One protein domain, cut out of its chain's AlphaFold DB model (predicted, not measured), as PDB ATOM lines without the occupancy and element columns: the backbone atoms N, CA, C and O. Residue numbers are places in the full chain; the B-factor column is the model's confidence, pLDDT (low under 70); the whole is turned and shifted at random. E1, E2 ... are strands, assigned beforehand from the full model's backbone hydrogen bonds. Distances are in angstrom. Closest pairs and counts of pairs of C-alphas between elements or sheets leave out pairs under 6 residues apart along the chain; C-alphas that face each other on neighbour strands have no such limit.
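Overview. This is residues 61 to 101 of the 106 residues of the protein "Hypothetical protein" of Timema douglasi (UniProt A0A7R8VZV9). The model is a single arched sheet of four strands in a meander, each strand the antiparallel neighbour of the one before, with no named helix over either face. The chain folds back and forth through three hairpins, and E2 and E4 bend sharply on the way across the arch. The printed part has 41 residues, with four named strands, E1, E2, E3 and E4, side by side in chain order; the class is all strand. It is compact, with a radius of gyration of the C-alphas of 9.9 A, and spans 30 by 20 by 12 A.

Along the chain. E1, residues 61 to 64, begins at C-alpha 61 (-46.617, -24.553, 32.233) and is 9.3 A long from first to last C-alpha. E2, residues 70 to 77, is 13.8 A long and bends by 111 degrees at residue 73. E3, residues 83 to 89, is 17.6 A long. E4, residues 92 to 100, is 17.4 A long, bends by 108 degrees at residue 95 and ends at C-alpha 100 (-51.279, -33.892, 20.744).

Arrangement. E1, an edge strand, forms a hairpin with E2 at 160 degrees between directions; N 61 and O 75 are 2.8 A apart, within hydrogen-bond range. E2 and E3, the inner strands, form a hairpin at 164 degrees, with N 76 and O 84 at 2.7 A. E3 and the other edge strand, E4, form a hairpin at 167 degrees, with N 98 and O 85 at 2.7 A. E1 and E4 are apart.

Size, cuts and confidence. The sheet is twisted, its C-alphas up to 6.6 A off their best plane. The two C-alphas farthest apart, those of Pro 66 and Phe 101, are 30.5 A apart. The three links are tight. The printed part has no cut; its mean pLDDT is 81.7, and no printed residue is under 70.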
ATOM      1  N   VAL A  61     -47.991 -24.803  31.809       87.62
ATOM      2  CA  VAL A  61     -46.617 -24.553  32.233       87.62
ATOM      3  C   VAL A  61     -45.959 -23.745  31.136       87.62
ATOM      4  O   VAL A  61     -45.854 -24.219  30.014       87.62
ATOM      5  N   GLY A  62     -45.538 -22.524  31.417       88.00
ATOM      6  CA  GLY A  62     -44.945 -21.697  30.376       88.00
ATOM      7  C   GLY A  62     -44.645 -20.294  30.836       88.00
ATOM      8  O   GLY A  62     -44.737 -19.989  32.025       88.00
ATOM      9  N   ASP A  63     -44.281 -19.455  29.879       84.06
ATOM     10  CA  ASP A  63     -43.980 -18.065  30.153       84.06
ATOM     11  C   ASP A  63     -45.247 -17.237  30.422       84.06
ATOM     12  O   ASP A  63     -46.331 -17.427  29.860       84.06
ATOM     13  N   TRP A  64     -45.101 -16.258  31.302       82.00
ATOM     14  CA  TRP A  64     -46.142 -15.317  31.671       82.00
ATOM     15  C   TRP A  64     -45.643 -13.904  31.444       82.00
ATOM     16  O   TRP A  64     -44.501 -13.540  31.736       82.00
ATOM     17  N   ASN A  65     -46.528 -13.068  30.919       79.50
ATOM     18  CA  ASN A  65     -46.280 -11.642  30.886       79.50
ATOM     19  C   ASN A  65     -46.498 -11.045  32.297       79.50
ATOM     20  O   ASN A  65     -47.209 -11.623  33.124       79.50
ATOM     21  N   PRO A  66     -45.956  -9.849  32.583       75.44
ATOM     22  CA  PRO A  66     -46.177  -9.164  33.861       75.44
ATOM     23  C   PRO A  66     -47.650  -8.814  34.140       75.44
ATOM     24  O   PRO A  66     -47.995  -8.448  35.258       75.44
ATOM     25  N   ARG A  67     -48.540  -8.945  33.144       75.38
ATOM     26  CA  ARG A  67     -49.997  -8.806  33.308       75.38
ATOM     27  C   ARG A  67     -50.675 -10.114  33.746       75.38
ATOM     28  O   ARG A  67     -51.897 -10.135  33.867       75.38
ATOM     29  N   GLY A  68     -49.919 -11.191  33.972       76.00
ATOM     30  CA  GLY A  68     -50.443 -12.496  34.377       76.00
ATOM     31  C   GLY A  68     -51.125 -13.271  33.248       76.00
ATOM     32  O   GLY A  68     -51.997 -14.095  33.504       76.00
ATOM     33  N   GLN A  69     -50.769 -13.001  31.994       82.38
ATOM     34  CA  GLN A  69     -51.281 -13.712  30.826       82.38
ATOM     35  C   GLN A  69     -50.193 -14.605  30.235       82.38
ATOM     36  O   GLN A  69     -49.025 -14.219  30.193       82.38
ATOM     37  N   LYS A  70     -50.611 -15.758  29.711       82.94
ATOM     38  CA  LYS A  70     -49.755 -16.703  28.985       82.94
ATOM     39  C   LYS A  70     -49.046 -15.986  27.834       82.94
ATOM     40  O   LYS A  70     -49.690 -15.297  27.034       82.94
ATOM     41  N   HIS A  71     -47.732 -16.102  27.777       83.50
ATOM     42  CA  HIS A  71     -46.879 -15.458  26.787       83.50
ATOM     43  C   HIS A  71     -45.700 -16.378  26.464       83.50
ATOM     44  O   HIS A  71     -45.521 -17.363  27.159       83.50
ATOM     45  N   GLY A  72     -44.899 -16.086  25.439       83.81
ATOM     46  CA  GLY A  72     -43.706 -16.882  25.132       83.81
ATOM     47  C   GLY A  72     -44.039 -18.337  24.807       83.81
ATOM     48  O   GLY A  72     -45.067 -18.603  24.200       83.81
ATOM     49  N   MET A  73     -43.180 -19.278  25.184       83.31
ATOM     50  CA  MET A  73     -43.434 -20.703  24.953       83.31
ATOM     51  C   MET A  73     -44.168 -21.309  26.150       83.31
ATOM     52  O   MET A  73     -43.906 -20.962  27.302       83.31
ATOM     53  N   GLY A  74     -45.093 -22.229  25.890       87.00
ATOM     54  CA  GLY A  74     -45.795 -22.936  26.949       87.00
ATOM     55  C   GLY A  74     -46.353 -24.289  26.531       87.00
ATOM     56  O   GLY A  74     -46.598 -24.561  25.359       87.00
ATOM     57  N   HIS A  75     -46.583 -25.109  27.543       85.88
ATOM     58  CA  HIS A  75     -47.239 -26.400  27.502       85.88
ATOM     59  C   HIS A  75     -48.595 -26.290  28.199       85.88
ATOM     60  O   HIS A  75     -48.684 -25.815  29.328       85.88
ATOM     61  N   MET A  76     -49.665 -26.751  27.567       85.38
ATOM     62  CA  MET A  76     -50.995 -26.853  28.155       85.38
ATOM     63  C   MET A  76     -51.461 -28.300  28.095       85.38
ATOM     64  O   MET A  76     -51.633 -28.841  27.012       85.38
ATOM     65  N   ALA A  77     -51.717 -28.909  29.242       86.69
ATOM     66  CA  ALA A  77     -52.304 -30.233  29.361       86.69
ATOM     67  C   ALA A  77     -53.752 -30.111  29.839       86.69
ATOM     68  O   ALA A  77     -54.014 -29.618  30.934       86.69
ATOM     69  N   LEU A  78     -54.695 -30.566  29.029       85.44
ATOM     70  CA  LEU A  78     -56.105 -30.650  29.374       85.44
ATOM     71  C   LEU A  78     -56.376 -31.941  30.165       85.44
ATOM     72  O   LEU A  78     -55.670 -32.936  29.976       85.44
ATOM     73  N   PRO A  79     -57.414 -31.960  31.022       83.62
ATOM     74  CA  PRO A  79     -57.810 -33.160  31.770       83.62
ATOM     75  C   PRO A  79     -58.247 -34.309  30.852       83.62
ATOM     76  O   PRO A  79     -58.113 -35.468  31.217       83.62
ATOM     77  N   ASP A  80     -58.715 -33.975  29.649       81.50
ATOM     78  CA  ASP A  80     -59.075 -34.914  28.587       81.50
ATOM     79  C   ASP A  80     -57.867 -35.731  28.086       81.50
ATOM     80  O   ASP A  80     -58.029 -36.740  27.423       81.50
ATOM     81  N   GLY A  81     -56.633 -35.318  28.413       80.12
ATOM     82  CA  GLY A  81     -55.389 -35.931  27.934       80.12
ATOM     83  C   GLY A  81     -54.792 -35.219  26.719       80.12
ATOM     84  O   GLY A  81     -53.659 -35.511  26.328       80.12
ATOM     85  N   THR A  82     -55.516 -34.244  26.161       82.88
ATOM     86  CA  THR A  82     -55.035 -33.362  25.092       82.88
ATOM     87  C   THR A  82     -53.916 -32.461  25.605       82.88
ATOM     88  O   THR A  82     -54.028 -31.855  26.668       82.88
ATOM     89  N   ARG A  83     -52.828 -32.354  24.843       85.75
ATOM     90  CA  ARG A  83     -51.658 -31.536  25.170       85.75
ATOM     91  C   ARG A  83     -51.382 -30.554  24.046       85.75
ATOM     92  O   ARG A  83     -51.543 -30.891  22.878       85.75
ATOM     93  N   TYR A  84     -50.963 -29.351  24.393       83.94
ATOM     94  CA  TYR A  84     -50.577 -28.323  23.442       83.94
ATOM     95  C   TYR A  84     -49.238 -27.725  23.848       83.94
ATOM     96  O   TYR A  84     -49.132 -27.131  24.916       83.94
ATOM     97  N   ASP A  85     -48.250 -27.846  22.977       85.81
ATOM     98  CA  ASP A  85     -46.909 -27.299  23.131       85.81
ATOM     99  C   ASP A  85     -46.690 -26.229  22.076       85.81
ATOM    100  O   ASP A  85     -46.621 -26.540  20.892       85.81
ATOM    101  N   GLY A  86     -46.588 -24.962  22.457       88.00
ATOM    102  CA  GLY A  86     -46.438 -23.913  21.458       88.00
ATOM    103  C   GLY A  86     -46.223 -22.529  22.022       88.00
ATOM    104  O   GLY A  86     -46.131 -22.326  23.234       88.00
ATOM    105  N   ALA A  87     -46.148 -21.565  21.113       83.38
ATOM    106  CA  ALA A  87     -46.061 -20.169  21.491       83.38
ATOM    107  C   ALA A  87     -47.436 -19.608  21.909       83.38
ATOM    108  O   ALA A  87     -48.503 -19.975  21.412       83.38
ATOM    109  N   PHE A  88     -47.401 -18.696  22.873       84.31
ATOM    110  CA  PHE A  88     -48.523 -17.991  23.460       84.31
ATOM    111  C   PHE A  88     -48.253 -16.491  23.415       84.31
ATOM    112  O   PHE A  88     -47.147 -16.012  23.656       84.31
ATOM    113  N   GLN A  89     -49.292 -15.711  23.156       82.00
ATOM    114  CA  GLN A  89     -49.227 -14.263  23.184       82.00
ATOM    115  C   GLN A  89     -50.527 -13.695  23.746       82.00
ATOM    116  O   GLN A  89     -51.612 -13.941  23.226       82.00
ATOM    117  N   ASN A  90     -50.422 -12.925  24.831       80.06
ATOM    118  CA  ASN A  90     -51.551 -12.266  25.499       80.06
ATOM    119  C   ASN A  90     -52.670 -13.236  25.922       80.06
ATOM    120  O   ASN A  90     -53.850 -12.893  25.885       80.06
ATOM    121  N   GLY A  91     -52.305 -14.453  26.334       75.75
ATOM    122  CA  GLY A  91     -53.249 -15.486  26.762       75.75
ATOM    123  C   GLY A  91     -53.752 -16.404  25.646       75.75
ATOM    124  O   GLY A  91     -54.423 -17.388  25.954       75.75
ATOM    125  N   LEU A  92     -53.424 -16.108  24.386       74.19
ATOM    126  CA  LEU A  92     -53.847 -16.869  23.212       74.19
ATOM    127  C   LEU A  92     -52.685 -17.690  22.661       74.19
ATOM    128  O   LEU A  92     -51.552 -17.221  22.671       74.19
ATOM    129  N   CYS A  93     -52.964 -18.888  22.152       78.19
ATOM    130  CA  CYS A  93     -52.000 -19.634  21.348       78.19
ATOM    131  C   CYS A  93     -51.662 -18.801  20.101       78.19
ATOM    132  O   CYS A  93     -52.568 -18.368  19.388       78.19
ATOM    133  N   SER A  94     -50.383 -18.537  19.866       75.19
ATOM    134  CA  SER A  94     -49.900 -17.697  18.771       75.19
ATOM    135  C   SER A  94     -48.672 -18.340  18.148       75.19
ATOM    136  O   SER A  94     -47.786 -18.776  18.865       75.19
ATOM    137  N   GLY A  95     -48.594 -18.366  16.821       70.81
ATOM    138  CA  GLY A  95     -47.461 -18.955  16.109       70.81
ATOM    139  C   GLY A  95     -47.540 -20.477  15.983       70.81
ATOM    140  O   GLY A  95     -48.623 -21.045  15.833       70.81
ATOM    141  N   LEU A  96     -46.370 -21.115  15.981       74.56
ATOM    142  CA  LEU A  96     -46.226 -22.556  15.805       74.56
ATOM    143  C   LEU A  96     -46.438 -23.285  17.132       74.56
ATOM    144  O   LEU A  96     -45.981 -22.849  18.192       74.56
ATOM    145  N   GLY A  97     -47.130 -24.414  17.053       79.75
ATOM    146  CA  GLY A  97     -47.339 -25.294  18.185       79.75
ATOM    147  C   GLY A  97     -47.818 -26.666  17.742       79.75
ATOM    148  O   GLY A  97     -48.406 -26.827  16.674       79.75
ATOM    149  N   ILE A  98     -47.554 -27.648  18.588       82.12
ATOM    150  CA  ILE A  98     -47.913 -29.042  18.413       82.12
ATOM    151  C   ILE A  98     -49.078 -29.330  19.351       82.12
ATOM    152  O   ILE A  98     -48.963 -29.194  20.566       82.12
ATOM    153  N   MET A  99     -50.207 -29.741  18.781       81.81
ATOM    154  CA  MET A  99     -51.331 -30.263  19.548       81.81
ATOM    155  C   MET A  99     -51.327 -31.789  19.457       81.81
ATOM    156  O   MET A  99     -51.393 -32.356  18.368       81.81
ATOM    157  N   CYS A 100     -51.239 -32.446  20.605       80.50
ATOM    158  CA  CYS A 100     -51.279 -33.892  20.744       80.50
ATOM    159  C   CYS A 100     -52.609 -34.289  21.380       80.50
ATOM    160  O   CYS A 100     -52.870 -33.961  22.536       80.50
ATOM    161  N   PHE A 101     -53.435 -35.016  20.634       81.69
ATOM    162  CA  PHE A 101     -54.680 -35.578  21.146       81.69
ATOM    163  C   PHE A 101     -54.442 -36.988  21.709       81.69
ATOM    164  O   PHE A 101     -53.657 -37.745  21.131       81.69
TER     165      PHE A 101